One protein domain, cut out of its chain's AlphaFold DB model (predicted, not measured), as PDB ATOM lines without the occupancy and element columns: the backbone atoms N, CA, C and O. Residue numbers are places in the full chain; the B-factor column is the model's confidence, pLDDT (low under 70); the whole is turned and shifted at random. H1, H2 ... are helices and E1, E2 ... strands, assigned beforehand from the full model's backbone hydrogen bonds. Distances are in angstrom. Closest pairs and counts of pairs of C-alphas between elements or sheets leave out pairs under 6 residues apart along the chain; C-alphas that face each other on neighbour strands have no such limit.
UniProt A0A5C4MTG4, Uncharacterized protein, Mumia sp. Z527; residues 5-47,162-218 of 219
ATOM      1  N   GLU A   5      10.292  -8.061  43.033       95.62
ATOM      2  CA  GLU A   5       9.384  -7.870  44.163       95.62
ATOM      3  C   GLU A   5      10.173  -7.220  45.304       95.62
ATOM      4  O   GLU A   5      11.270  -7.667  45.643       95.62
ATOM      5  N   VAL A   6       9.635  -6.138  45.862       96.38
ATOM      6  CA  VAL A   6      10.269  -5.399  46.962       96.38
ATOM      7  C   VAL A   6       9.568  -5.681  48.281       96.38
ATOM      8  O   VAL A   6      10.226  -5.855  49.304       96.38
ATOM      9  N   GLU A   7       8.238  -5.720  48.263       96.12
ATOM     10  CA  GLU A   7       7.419  -5.932  49.451       96.12
ATOM     11  C   GLU A   7       6.079  -6.557  49.052       96.12
ATOM     12  O   GLU A   7       5.531  -6.235  47.997       96.12
ATOM     13  N   SER A   8       5.512  -7.412  49.897       95.19
ATOM     14  CA  SER A   8       4.176  -7.971  49.695       95.19
ATOM     15  C   SER A   8       3.423  -8.130  51.009       95.19
ATOM     16  O   SER A   8       4.001  -8.222  52.093       95.19
ATOM     17  N   GLY A   9       2.097  -8.151  50.909       92.94
ATOM     18  CA  GLY A   9       1.215  -8.378  52.043       92.94
ATOM     19  C   GLY A   9      -0.140  -8.926  51.611       92.94
ATOM     20  O   GLY A   9      -0.348  -9.248  50.436       92.94
ATOM     21  N   PRO A  10      -1.087  -9.058  52.554       91.81
ATOM     22  CA  PRO A  10      -2.414  -9.564  52.240       91.81
ATOM     23  C   PRO A  10      -3.088  -8.659  51.208       91.81
ATOM     24  O   PRO A  10      -3.393  -7.507  51.509       91.81
ATOM     25  N   GLY A  11      -3.305  -9.180  50.000       92.88
ATOM     26  CA  GLY A  11      -4.066  -8.473  48.975       92.88
ATOM     27  C   GLY A  11      -3.303  -7.440  48.134       92.88
ATOM     28  O   GLY A  11      -3.932  -6.713  47.370       92.88
ATOM     29  N   TRP A  12      -1.972  -7.352  48.258       95.94
ATOM     30  CA  TRP A  12      -1.149  -6.476  47.415       95.94
ATOM     31  C   TRP A  12       0.312  -6.952  47.305       95.94
ATOM     32  O   TRP A  12       0.798  -7.704  48.154       95.94
ATOM     33  N   THR A  13       1.019  -6.478  46.277       97.38
ATOM     34  CA  THR A  13       2.471  -6.640  46.084       97.38
ATOM     35  C   THR A  13       3.064  -5.374  45.457       97.38
ATOM     36  O   THR A  13       2.464  -4.791  44.556       97.38
ATOM     37  N   LEU A  14       4.245  -4.948  45.907       97.88
ATOM     38  CA  LEU A  14       5.000  -3.815  45.375       97.88
ATOM     39  C   LEU A  14       6.250  -4.300  44.631       97.88
ATOM     40  O   LEU A  14       7.095  -5.002  45.187       97.88
ATOM     41  N   TRP A  15       6.389  -3.856  43.388       97.50
ATOM     42  CA  TRP A  15       7.498  -4.178  42.496       97.50
ATOM     43  C   TRP A  15       8.321  -2.940  42.159       97.50
ATOM     44  O   TRP A  15       7.819  -1.814  42.197       97.50
ATOM     45  N   ARG A  16       9.571  -3.163  41.749       96.62
ATOM     46  CA  ARG A  16      10.426  -2.130  41.157       96.62
ATOM     47  C   ARG A  16      10.975  -2.599  39.815       96.62
ATOM     48  O   ARG A  16      11.592  -3.661  39.733       96.62
ATOM     49  N   THR A  17      10.752  -1.809  38.767       96.00
ATOM     50  CA  THR A  17      11.277  -2.093  37.428       96.00
ATOM     51  C   THR A  17      12.765  -1.728  37.333       96.00
ATOM     52  O   THR A  17      13.253  -0.890  38.098       96.00
ATOM     53  N   PRO A  18      13.509  -2.294  36.367       91.62
ATOM     54  CA  PRO A  18      14.901  -1.927  36.088       91.62
ATOM     55  C   PRO A  18      15.101  -0.437  35.792       91.62
ATOM     56  O   PRO A  18      16.122   0.129  36.173       91.62
ATOM     57  N   GLY A  19      14.109   0.193  35.153       88.31
ATOM     58  CA  GLY A  19      14.056   1.633  34.887       88.31
ATOM     59  C   GLY A  19      13.710   2.489  36.113       88.31
ATOM     60  O   GLY A  19      13.553   3.700  35.985       88.31
ATOM     61  N   GLY A  20      13.570   1.880  37.296       93.31
ATOM     62  CA  GLY A  20      13.331   2.569  38.564       93.31
ATOM     63  C   GLY A  20      11.868   2.906  38.856       93.31
ATOM     64  O   GLY A  20      11.618   3.614  39.827       93.31
ATOM     65  N   THR A  21      10.910   2.408  38.065       96.44
ATOM     66  CA  THR A  21       9.477   2.656  38.299       96.44
ATOM     67  C   THR A  21       8.932   1.694  39.348       96.44
ATOM     68  O   THR A  21       9.202   0.494  39.299       96.44
ATOM     69  N   TRP A  22       8.144   2.207  40.283       97.56
ATOM     70  CA  TRP A  22       7.439   1.417  41.283       97.56
ATOM     71  C   TRP A  22       6.053   1.015  40.784       97.56
ATOM     72  O   TRP A  22       5.324   1.849  40.249       97.56
ATOM     73  N   VAL A  23       5.682  -0.250  40.974       97.69
ATOM     74  CA  VAL A  23       4.386  -0.791  40.538       97.69
ATOM     75  C   VAL A  23       3.728  -1.516  41.706       97.69
ATOM     76  O   VAL A  23       4.189  -2.580  42.115       97.69
ATOM     77  N   GLU A  24       2.665  -0.940  42.263       97.81
ATOM     78  CA  GLU A  24       1.819  -1.621  43.252       97.81
ATOM     79  C   GLU A  24       0.706  -2.390  42.537       97.81
ATOM     80  O   GLU A  24      -0.020  -1.833  41.724       97.81
ATOM     81  N   VAL A  25       0.545  -3.671  42.837       97.44
ATOM     82  CA  VAL A  25      -0.528  -4.506  42.291       97.44
ATOM     83  C   VAL A  25      -1.400  -4.957  43.451       97.44
ATOM     84  O   VAL A  25      -0.899  -5.618  44.357       97.44
ATOM     85  N   GLY A  26      -2.679  -4.583  43.437       96.81
ATOM     86  CA  GLY A  26      -3.649  -4.922  44.480       96.81
ATOM     87  C   GLY A  26      -4.774  -5.822  43.973       96.81
ATOM     88  O   GLY A  26      -5.350  -5.560  42.918       96.81
ATOM     89  N   ASP A  27      -5.109  -6.856  44.743       95.44
ATOM     90  CA  ASP A  27      -6.253  -7.753  44.530       95.44
ATOM     91  C   ASP A  27      -7.305  -7.675  45.658       95.44
ATOM     92  O   ASP A  27      -8.436  -8.140  45.504       95.44
ATOM     93  N   ASP A  28      -6.990  -7.008  46.773       91.12
ATOM     94  CA  ASP A  28      -7.910  -6.748  47.893       91.12
ATOM     95  C   ASP A  28      -9.102  -5.850  47.540       91.12
ATOM     96  O   ASP A  28     -10.166  -5.926  48.165       91.12
ATOM     97  N   LEU A  29      -8.940  -5.005  46.527       91.94
ATOM     98  CA  LEU A  29      -9.954  -4.074  46.053       91.94
ATOM     99  C   LEU A  29     -10.607  -4.503  44.737       91.94
ATOM    100  O   LEU A  29     -11.263  -3.678  44.114       91.94
ATOM    101  N   ALA A  30     -10.541  -5.778  44.342       92.25
ATOM    102  CA  ALA A  30     -11.147  -6.294  43.103       92.25
ATOM    103  C   ALA A  30     -12.607  -5.844  42.854       92.25
ATOM    104  O   ALA A  30     -13.028  -5.665  41.715       92.25
ATOM    105  N   ARG A  31     -13.393  -5.610  43.917       90.25
ATOM    106  CA  ARG A  31     -14.789  -5.134  43.827       90.25
ATOM    107  C   ARG A  31     -14.950  -3.676  43.380       90.25
ATOM    108  O   ARG A  31     -16.083  -3.249  43.198       90.25
ATOM    109  N   VAL A  32     -13.867  -2.908  43.259       91.19
ATOM    110  CA  VAL A  32     -13.907  -1.545  42.695       91.19
ATOM    111  C   VAL A  32     -13.794  -1.543  41.173       91.19
ATOM    112  O   VAL A  32     -14.016  -0.503  40.560       91.19
ATOM    113  N   LEU A  33     -13.436  -2.679  40.564       94.94
ATOM    114  CA  LEU A  33     -13.361  -2.804  39.115       94.94
ATOM    115  C   LEU A  33     -14.766  -2.716  38.503       94.94
ATOM    116  O   LEU A  33     -15.695  -3.315  39.056       94.94
ATOM    117  N   PRO A  34     -14.925  -2.025  37.359       92.62
ATOM    118  CA  PRO A  34     -16.167  -2.063  36.601       92.62
ATOM    119  C   PRO A  34     -16.556  -3.495  36.207       92.62
ATOM    120  O   PRO A  34     -15.720  -4.405  36.137       92.62
ATOM    121  N   ASP A  35     -17.838  -3.692  35.914       93.44
ATOM    122  CA  ASP A  35     -18.335  -4.984  35.446       93.44
ATOM    123  C   ASP A  35     -17.620  -5.403  34.153       93.44
ATOM    124  O   ASP A  35     -17.481  -4.619  33.215       93.44
ATOM    125  N   GLY A  36     -17.143  -6.650  34.114       94.44
ATOM    126  CA  GLY A  36     -16.405  -7.201  32.972       94.44
ATOM    127  C   GLY A  36     -14.941  -6.763  32.852       94.44
ATOM    128  O   GLY A  36     -14.281  -7.178  31.907       94.44
ATOM    129  N   VAL A  37     -14.416  -5.962  33.787       96.62
ATOM    130  CA  VAL A  37     -13.005  -5.537  33.793       96.62
ATOM    131  C   VAL A  37     -12.195  -6.395  34.763       96.62
ATOM    132  O   VAL A  37     -12.517  -6.442  35.950       96.62
ATOM    133  N   ASP A  38     -11.132  -7.046  34.293       96.31
ATOM    134  CA  ASP A  38     -10.265  -7.886  35.141       96.31
ATOM    135  C   ASP A  38      -9.017  -7.168  35.651       96.31
ATOM    136  O   ASP A  38      -8.472  -7.538  36.692       96.31
ATOM    137  N   VAL A  39      -8.591  -6.115  34.957       97.69
ATOM    138  CA  VAL A  39      -7.436  -5.293  35.319       97.69
ATOM    139  C   VAL A  39      -7.767  -3.839  35.026       97.69
ATOM    140  O   VAL A  39      -8.320  -3.532  33.973       97.69
ATOM    141  N   ALA A  40      -7.412  -2.937  35.933       98.12
ATOM    142  CA  ALA A  40      -7.466  -1.503  35.686       98.12
ATOM    143  C   ALA A  40      -6.195  -0.820  36.180       98.12
ATOM    144  O   ALA A  40      -5.641  -1.167  37.228       98.12
ATOM    145  N   VAL A  41      -5.764   0.195  35.435       98.31
ATOM    146  CA  VAL A  41      -4.630   1.037  35.803       98.31
ATOM    147  C   VAL A  41      -5.116   2.150  36.720       98.31
ATOM    148  O   VAL A  41      -6.008   2.927  36.375       98.31
ATOM    149  N   VAL A  42      -4.532   2.257  37.908       98.00
ATOM    150  CA  VAL A  42      -4.844   3.354  38.822       98.00
ATOM    151  C   VAL A  42      -4.130   4.601  38.319       98.00
ATOM    152  O   VAL A  42      -2.904   4.663  38.331       98.00
ATOM    153  N   ALA A  43      -4.892   5.602  37.883       97.25
ATOM    154  CA  ALA A  43      -4.343   6.887  37.444       97.25
ATOM    155  C   ALA A  43      -4.199   7.879  38.606       97.25
ATOM    156  O   ALA A  43      -3.400   8.812  38.559       97.25
ATOM    157  N   THR A  44      -5.000   7.703  39.656       97.69
ATOM    158  CA  THR A  44      -5.016   8.590  40.820       97.69
ATOM    159  C   THR A  44      -5.429   7.811  42.064       97.69
ATOM    160  O   THR A  44      -6.436   7.100  42.045       97.69
ATOM    161  N   ALA A  45      -4.673   7.949  43.151       97.75
ATOM    162  CA  ALA A  45      -5.104   7.495  44.469       97.75
ATOM    163  C   ALA A  45      -6.000   8.561  45.119       97.75
ATOM    164  O   ALA A  45      -5.708   9.759  45.047       97.75
ATOM    165  N   TRP A  46      -7.098   8.129  45.734       97.88
ATOM    166  CA  TRP A  46      -8.082   9.015  46.352       97.88
ATOM    167  C   TRP A  46      -7.478   9.864  47.483       97.88
ATOM    168  O   TRP A  46      -6.606   9.389  48.218       97.88
ATOM    169  N   PRO A  47      -8.008  11.080  47.706       97.94
ATOM    170  CA  PRO A  47      -7.866  11.777  48.973       97.94
ATOM    171  C   PRO A  47      -8.226  10.875  50.156       97.94
ATOM    172  O   PRO A  47      -9.248  10.178  50.163       97.94
ATOM    173  N   PRO A 162      -2.048  12.031  41.882       97.81
ATOM    174  CA  PRO A 162      -1.937  11.588  40.501       97.81
ATOM    175  C   PRO A 162      -0.657  10.762  40.321       97.81
ATOM    176  O   PRO A 162       0.383  11.072  40.904       97.81
ATOM    177  N   PHE A 163      -0.739   9.715  39.506       98.12
ATOM    178  CA  PHE A 163       0.415   8.901  39.129       98.12
ATOM    179  C   PHE A 163       1.034   9.366  37.806       98.12
ATOM    180  O   PHE A 163       0.444  10.165  37.080       98.12
ATOM    181  N   ASP A 164       2.241   8.875  37.499       94.81
ATOM    182  CA  ASP A 164       2.984   9.248  36.288       94.81
ATOM    183  C   ASP A 164       2.161   8.969  35.021       94.81
ATOM    184  O   ASP A 164       1.956   7.817  34.637       94.81
ATOM    185  N   GLU A 165       1.712  10.030  34.345       95.81
ATOM    186  CA  GLU A 165       0.811   9.931  33.189       95.81
ATOM    187  C   GLU A 165       1.389   9.071  32.060       95.81
ATOM    188  O   GLU A 165       0.651   8.413  31.323       95.81
ATOM    189  N   ASN A 166       2.718   9.069  31.902       95.56
ATOM    190  CA  ASN A 166       3.375   8.279  30.872       95.56
ATOM    191  C   ASN A 166       3.340   6.778  31.193       95.56
ATOM    192  O   ASN A 166       2.931   5.978  30.352       95.56
ATOM    193  N   ALA A 167       3.697   6.403  32.422       96.31
ATOM    194  CA  ALA A 167       3.582   5.031  32.897       96.31
ATOM    195  C   ALA A 167       2.130   4.537  32.853       96.31
ATOM    196  O   ALA A 167       1.885   3.437  32.363       96.31
ATOM    197  N   VAL A 168       1.166   5.363  33.276       98.19
ATOM    198  CA  VAL A 168      -0.265   5.035  33.180       98.19
ATOM    199  C   VAL A 168      -0.651   4.724  31.733       98.19
ATOM    200  O   VAL A 168      -1.247   3.682  31.469       98.19
ATOM    201  N   ARG A 169      -0.266   5.577  30.775       97.69
ATOM    202  CA  ARG A 169      -0.582   5.382  29.351       97.69
ATOM    203  C   ARG A 169       0.048   4.114  28.773       97.69
ATOM    204  O   ARG A 169      -0.623   3.395  28.037       97.69
ATOM    205  N   HIS A 170       1.312   3.840  29.096       96.88
ATOM    206  CA  HIS A 170       1.994   2.624  28.646       96.88
ATOM    207  C   HIS A 170       1.328   1.363  29.198       96.88
ATOM    208  O   HIS A 170       1.089   0.428  28.440       96.88
ATOM    209  N   LEU A 171       0.964   1.361  30.484       97.94
ATOM    210  CA  LEU A 171       0.246   0.245  31.097       97.94
ATOM    211  C   LEU A 171      -1.127   0.021  30.460       97.94
ATOM    212  O   LEU A 171      -1.467  -1.120  30.163       97.94
ATOM    213  N   CYS A 172      -1.892   1.087  30.203       98.12
ATOM    214  CA  CYS A 172      -3.200   0.963  29.555       98.12
ATOM    215  C   CYS A 172      -3.074   0.303  28.178       98.12
ATOM    216  O   CYS A 172      -3.836  -0.602  27.863       98.12
ATOM    217  N   GLY A 173      -2.089   0.725  27.374       97.69
ATOM    218  CA  GLY A 173      -1.859   0.153  26.046       97.69
ATOM    219  C   GLY A 173      -1.347  -1.289  26.079       97.69
ATOM    220  O   GLY A 173      -1.754  -2.095  25.251       97.69
ATOM    221  N   ALA A 174      -0.471  -1.623  27.029       97.31
ATOM    222  CA  ALA A 174       0.098  -2.966  27.139       97.31
ATOM    223  C   ALA A 174      -0.898  -4.006  27.673       97.31
ATOM    224  O   ALA A 174      -0.821  -5.170  27.293       97.31
ATOM    225  N   LEU A 175      -1.806  -3.590  28.559       97.31
ATOM    226  CA  LEU A 175      -2.762  -4.478  29.226       97.31
ATOM    227  C   LEU A 175      -4.171  -4.423  28.618       97.31
ATOM    228  O   LEU A 175      -5.041  -5.142  29.095       97.31
ATOM    229  N   ASP A 176      -4.403  -3.557  27.623       97.00
ATOM    230  CA  ASP A 176      -5.742  -3.221  27.110       97.00
ATOM    231  C   ASP A 176      -6.736  -2.911  28.251       97.00
ATOM    232  O   ASP A 176      -7.873  -3.382  28.297       97.00
ATOM    233  N   ALA A 177      -6.255  -2.155  29.241       96.75
ATOM    234  CA  ALA A 177      -6.940  -1.934  30.509       96.75
ATOM    235  C   ALA A 177      -7.424  -0.479  30.638       96.75
ATOM    236  O   ALA A 177      -6.690   0.451  30.281       96.75
ATOM    237  N   PRO A 178      -8.625  -0.241  31.197       97.94
ATOM    238  CA  PRO A 178      -9.097   1.105  31.485       97.94
ATOM    239  C   PRO A 178      -8.335   1.731  32.661       97.94
ATOM    240  O   PRO A 178      -7.708   1.041  33.472       97.94
ATOM    241  N   THR A 179      -8.458   3.052  32.798       97.75
ATOM    242  CA  THR A 179      -8.019   3.763  34.000       97.75
ATOM    243  C   THR A 179      -9.132   3.867  35.038       97.75
ATOM    244  O   THR A 179     -10.317   3.917  34.706       97.75
ATOM    245  N   LEU A 180      -8.748   3.957  36.312       96.75
ATOM    246  CA  LEU A 180      -9.644   4.352  37.399       96.75
ATOM    247  C   LEU A 180      -8.936   5.224  38.442       96.75
ATOM    248  O   LEU A 180      -7.705   5.254  38.530       96.75
ATOM    249  N   ALA A 181      -9.731   5.910  39.262       95.94
ATOM    250  CA  ALA A 181      -9.276   6.462  40.532       95.94
ATOM    251  C   ALA A 181      -9.546   5.438  41.641       95.94
ATOM    252  O   ALA A 181     -10.653   4.905  41.719       95.94
ATOM    253  N   SER A 182      -8.565   5.159  42.500       96.19
ATOM    254  CA  SER A 182      -8.672   4.082  43.491       96.19
ATOM    255  C   SER A 182      -8.660   4.594  44.931       96.19
ATOM    256  O   SER A 182      -7.811   5.417  45.272       96.19
ATOM    257  N   PRO A 183      -9.506   4.042  45.819       95.31
ATOM    258  CA  PRO A 183      -9.370   4.222  47.258       95.31
ATOM    259  C   PRO A 183      -8.147   3.519  47.846       95.31
ATOM    260  O   PRO A 183      -7.926   3.687  49.037       95.31
ATOM    261  N   GLY A 184      -7.427   2.687  47.087       93.69
ATOM    262  CA  GLY A 184      -6.208   1.993  47.516       93.69
ATOM    263  C   GLY A 184      -4.938   2.613  46.933       93.69
ATOM    264  O   GLY A 184      -4.862   3.826  46.767       93.69
ATOM    265  N   ALA A 185      -3.962   1.760  46.599       95.88
ATOM    266  CA  ALA A 185      -2.644   2.151  46.081       95.88
ATOM    267  C   ALA A 185      -1.797   2.977  47.073       95.88
ATOM    268  O   ALA A 185      -1.088   3.908  46.686       95.88
ATOM    269  N   ASP A 186      -1.891   2.660  48.370       94.75
ATOM    270  CA  ASP A 186      -1.270   3.444  49.444       94.75
ATOM    271  C   ASP A 186       0.264   3.511  49.324       94.75
ATOM    272  O   ASP A 186       0.864   4.527  49.682       94.75
ATOM    273  N   ARG A 187       0.918   2.460  48.809       96.62
ATOM    274  CA  ARG A 187       2.388   2.396  48.713       96.62
ATOM    275  C   ARG A 187       2.885   3.169  47.512       96.62
ATOM    276  O   ARG A 187       3.791   3.989  47.655       96.62
ATOM    277  N   ALA A 188       2.257   2.964  46.358       97.44
ATOM    278  CA  ALA A 188       2.520   3.757  45.171       97.44
ATOM    279  C   ALA A 188       2.273   5.243  45.462       97.44
ATOM    280  O   ALA A 188       3.114   6.074  45.126       97.44
ATOM    281  N   ALA A 189       1.182   5.588  46.157       97.56
ATOM    282  CA  ALA A 189       0.886   6.968  46.536       97.56
ATOM    283  C   ALA A 189       1.960   7.554  47.468       97.56
ATOM    284  O   ALA A 189       2.438   8.662  47.231       97.56
ATOM    285  N   ALA A 190       2.395   6.807  48.488       96.31
ATOM    286  CA  ALA A 190       3.454   7.253  49.397       96.31
ATOM    287  C   ALA A 190       4.796   7.499  48.684       96.31
ATOM    288  O   ALA A 190       5.542   8.400  49.070       96.31
ATOM    289  N   LEU A 191       5.105   6.714  47.649       97.50
ATOM    290  CA  LEU A 191       6.290   6.891  46.807       97.50
ATOM    291  C   LEU A 191       6.138   8.095  45.866       97.50
ATOM    292  O   LEU A 191       7.023   8.948  45.827       97.50
ATOM    293  N   ALA A 192       4.994   8.226  45.193       97.56
ATOM    294  CA  ALA A 192       4.701   9.353  44.307       97.56
ATOM    295  C   ALA A 192       4.769  10.705  45.039       97.56
ATOM    296  O   ALA A 192       5.362  11.655  44.531       97.56
ATOM    297  N   VAL A 193       4.272  10.783  46.281       96.75
ATOM    298  CA  VAL A 193       4.380  11.987  47.132       96.75
ATOM    299  C   VAL A 193       5.837  12.380  47.414       96.75
ATOM    300  O   VAL A 193       6.130  13.553  47.637       96.75
ATOM    301  N   ARG A 194       6.774  11.426  47.379       96.62
ATOM    302  CA  ARG A 194       8.218  11.671  47.546       96.62
ATOM    303  C   ARG A 194       8.930  12.001  46.229       96.62
ATOM    304  O   ARG A 194      10.143  12.188  46.241       96.62
ATOM    305  N   GLY A 195       8.200  12.082  45.117       96.12
ATOM    306  CA  GLY A 195       8.746  12.347  43.785       96.12
ATOM    307  C   GLY A 195       9.285  11.111  43.062       96.12
ATOM    308  O   GLY A 195       9.932  11.252  42.027       96.12
ATOM    309  N   GLU A 196       9.034   9.907  43.580       96.62
ATOM    310  CA  GLU A 196       9.393   8.660  42.902       96.62
ATOM    311  C   GLU A 196       8.372   8.337  41.807       96.62
ATOM    312  O   GLU A 196       7.165   8.534  41.975       96.62
ATOM    313  N   ARG A 197       8.839   7.782  40.685       96.50
ATOM    314  CA  ARG A 197       7.946   7.339  39.610       96.50
ATOM    315  C   ARG A 197       7.205   6.085  40.068       96.50
ATOM    316  O   ARG A 197       7.805   5.015  40.148       96.50
ATOM    317  N   ALA A 198       5.919   6.215  40.371       97.25
ATOM    318  CA  ALA A 198       5.087   5.126  40.868       97.25
ATOM    319  C   ALA A 198       3.741   5.062  40.141       97.25
ATOM    320  O   ALA A 198       3.195   6.084  39.723       97.25
ATOM    321  N   VAL A 199       3.215   3.847  40.012       97.75
ATOM    322  CA  VAL A 199       1.897   3.523  39.456       97.75
ATOM    323  C   VAL A 199       1.298   2.351  40.220       97.75
ATOM    324  O   VAL A 199       2.006   1.630  40.929       97.75
ATOM    325  N   ALA A 200      -0.007   2.138  40.061       98.12
ATOM    326  CA  ALA A 200      -0.665   0.976  40.631       98.12
ATOM    327  C   ALA A 200      -1.656   0.321  39.667       98.12
ATOM    328  O   ALA A 200      -2.176   0.957  38.751       98.12
ATOM    329  N   LEU A 201      -1.931  -0.955  39.910       98.00
ATOM    330  CA  LEU A 201      -2.934  -1.763  39.236       98.00
ATOM    331  C   LEU A 201      -3.910  -2.312  40.272       98.00
ATOM    332  O   LEU A 201      -3.503  -2.727  41.360       98.00
ATOM    333  N   VAL A 202      -5.186  -2.368  39.906       98.00
ATOM    334  CA  VAL A 202      -6.161  -3.216  40.596       98.00
ATOM    335  C   VAL A 202      -6.472  -4.388  39.683       98.00
ATOM    336  O   VAL A 202      -6.811  -4.186  38.518       98.00
ATOM    337  N   VAL A 203      -6.356  -5.603  40.211       97.44
ATOM    338  CA  VAL A 203      -6.638  -6.844  39.484       97.44
ATOM    339  C   VAL A 203      -7.764  -7.608  40.169       97.44
ATOM    340  O   VAL A 203      -7.897  -7.586  41.393       97.44
ATOM    341  N   ARG A 204      -8.601  -8.292  39.387       95.88
ATOM    342  CA  ARG A 204      -9.691  -9.120  39.919       95.88
ATOM    343  C   ARG A 204      -9.151 -10.354  40.639       95.88
ATOM    344  O   ARG A 204      -9.678 -10.749  41.677       95.88
ATOM    345  N   HIS A 205      -8.092 -10.932  40.080       92.00
ATOM    346  CA  HIS A 205      -7.366 -12.083  40.599       92.00
ATOM    347  C   HIS A 205      -5.870 -11.885  40.356       92.00
ATOM    348  O   HIS A 205      -5.485 -11.237  39.383       92.00
ATOM    349  N   ARG A 206      -5.020 -12.445  41.224       87.69
ATOM    350  CA  ARG A 206      -3.574 -12.452  40.972       87.69
ATOM    351  C   ARG A 206      -3.271 -13.285  39.739       87.69
ATOM    352  O   ARG A 206      -3.553 -14.480  39.717       87.69
ATOM    353  N   ASP A 207      -2.637 -12.636  38.776       91.50
ATOM    354  CA  ASP A 207      -2.211 -13.229  37.521       91.50
ATOM    355  C   ASP A 207      -0.755 -12.822  37.257       91.50
ATOM    356  O   ASP A 207      -0.426 -11.635  37.180       91.50
ATOM    357  N   ALA A 208       0.132 -13.817  37.183       93.06
ATOM    358  CA  ALA A 208       1.560 -13.593  36.981       93.06
ATOM    359  C   ALA A 208       1.868 -13.039  35.581       93.06
ATOM    360  O   ALA A 208       2.812 -12.260  35.447       93.06
ATOM    361  N   ASP A 209       1.064 -13.381  34.573       94.94
ATOM    362  CA  ASP A 209       1.256 -12.924  33.198       94.94
ATOM    363  C   ASP A 209       0.884 -11.443  33.075       94.94
ATOM    364  O   ASP A 209       1.624 -10.667  32.467       94.94
ATOM    365  N   VAL A 210      -0.195 -11.014  33.742       95.12
ATOM    366  CA  VAL A 210      -0.567  -9.590  33.846       95.12
ATOM    367  C   VAL A 210       0.543  -8.787  34.521       95.12
ATOM    368  O   VAL A 210       0.931  -7.724  34.031       95.12
ATOM    369  N   VAL A 211       1.081  -9.287  35.638       95.44
ATOM    370  CA  VAL A 211       2.174  -8.615  36.357       95.44
ATOM    371  C   VAL A 211       3.428  -8.543  35.484       95.44
ATOM    372  O   VAL A 211       4.024  -7.474  35.366       95.44
ATOM    373  N   ALA A 212       3.810  -9.637  34.826       95.12
ATOM    374  CA  ALA A 212       4.968  -9.662  33.937       95.12
ATOM    375  C   ALA A 212       4.812  -8.683  32.759       95.12
ATOM    376  O   ALA A 212       5.736  -7.915  32.479       95.12
ATOM    377  N   ALA A 213       3.639  -8.650  32.118       95.94
ATOM    378  CA  ALA A 213       3.332  -7.719  31.036       95.94
ATOM    379  C   ALA A 213       3.400  -6.255  31.502       95.94
ATOM    380  O   ALA A 213       4.005  -5.416  30.830       95.94
ATOM    381  N   ALA A 214       2.853  -5.950  32.682       95.88
ATOM    382  CA  ALA A 214       2.907  -4.616  33.270       95.88
ATOM    383  C   ALA A 214       4.347  -4.152  33.540       95.88
ATOM    384  O   ALA A 214       4.714  -3.021  33.219       95.88
ATOM    385  N   LEU A 215       5.178  -5.028  34.111       96.06
ATOM    386  CA  LEU A 215       6.575  -4.715  34.413       96.06
ATOM    387  C   LEU A 215       7.401  -4.519  33.135       96.06
ATOM    388  O   LEU A 215       8.209  -3.594  33.079       96.06
ATOM    389  N   ALA A 216       7.160  -5.333  32.102       94.44
ATOM    390  CA  ALA A 216       7.810  -5.211  30.795       94.44
ATOM    391  C   ALA A 216       7.392  -3.939  30.026       94.44
ATOM    392  O   ALA A 216       8.177  -3.382  29.262       94.44
ATOM    393  N   ALA A 217       6.176  -3.432  30.243       95.19
ATOM    394  CA  ALA A 217       5.716  -2.175  29.641       95.19
ATOM    395  C   ALA A 217       6.397  -0.921  30.231       95.19
ATOM    396  O   ALA A 217       6.298   0.172  29.668       95.19
ATOM    397  N   LEU A 218       7.063  -1.067  31.381       93.88
ATOM    398  CA  LEU A 218       7.671   0.016  32.162       93.88
ATOM    399  C   LEU A 218       9.198  -0.117  32.306       93.88
ATOM    400  O   LEU A 218       9.804   0.580  33.134       93.88
TER     401      LEU A 218
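Overview. This is residues 5 to 47 and 162 to 218 of the 219 residues of an uncharacterized protein of Mumia sp. Z527 (UniProt A0A5C4MTG4). A strongly twisted sheet of six strands runs through the domain between helices on both its faces: H1 and H3 cover one face, H2 the other, making three layers. E3 and E6 lie side by side in the core, while E1 and E5 form the two edges. The printed part has 100 residues with three named helices and six named strands, in the order E1, E2, E3, E4, H1, E5, H2, E6, H3. The sheet is mixed, in the order E1, E2, E3, E6, E4, E5, and the class is mixed, helices and strands. The whole is compact, with a radius of gyration of the C-alphas of 11.7 A, and rounded, spanning 33 by 29 by 25 A.

Along the chain. E1, residues 5 to 9, begins at C-alpha 5 (9.384, -7.870, 44.163) and is 11.4 A long. E2 is residues 12 to 16, 13.9 A, and E3 residues 22 to 26, 13.2 A. E4, residues 39 to 45, is 15.9 A long. After the cut come H1, residues 165 to 175, 15.4 A, beginning at C-alpha 165 (0.811, 9.931, 33.189), and E5, residues 179 to 182, 9.5 A. H2 is residues 186 to 192, 9.8 A, and E6 residues 198 to 203, 16.8 A. H3, residues 208 to 216, 12.1 A, ends at C-alpha 216 (7.810, -5.211, 30.795).

Arrangement. E1, E2 and E3 form a meander, each strand the antiparallel neighbour of the one before, and two hairpins, E1 with E2 and E2 with E3. N 14 and O 7 are 2.8 A apart, and N 13 and O 25 are 2.8 A apart. E3 and E6 are parallel at 21 degrees, with N 201 and O 24 at 2.8 A. E6 and E4 are antiparallel at 137 degrees, with N 42 and O 200 at 2.8 A. E4 and E5 are parallel at 55 degrees, with N 43 and O 180 at 2.9 A. H1 is on the sheet at a height of 8.6 A, over E4 and only just over E6, where 3 of its C-alphas fall; its closest C-alphas to E4 are Val 168 and Ala 43, 6.2 A. H3 is on the same face at a height of 9.3 A, over E3 and only just over E6, again with 3 C-alphas. H1 and H3 touch at a steep tilt of 42 degrees, opposite ways, their closest C-alphas being Leu 171 and Ala 214, 6.0 A. H2 is on the opposite face; its closest C-alphas to E6 are Ala 188 and Ala 198, 5.2 A. In H1, H2 and H3 every O i to N i+4 pair is within hydrogen-bond range.

Size, cuts and confidence. The C-alphas farthest apart, Gly 36 and Arg 194, are 34.3 A apart. Residues 48 to 161 are not printed, and C-alphas 47 and 162 are 10.3 A apart across the cut. The link from E3 to E4, residues 27 to 38, is long. The mean pLDDT of the printed part is 95.8, and no printed residue is under 70.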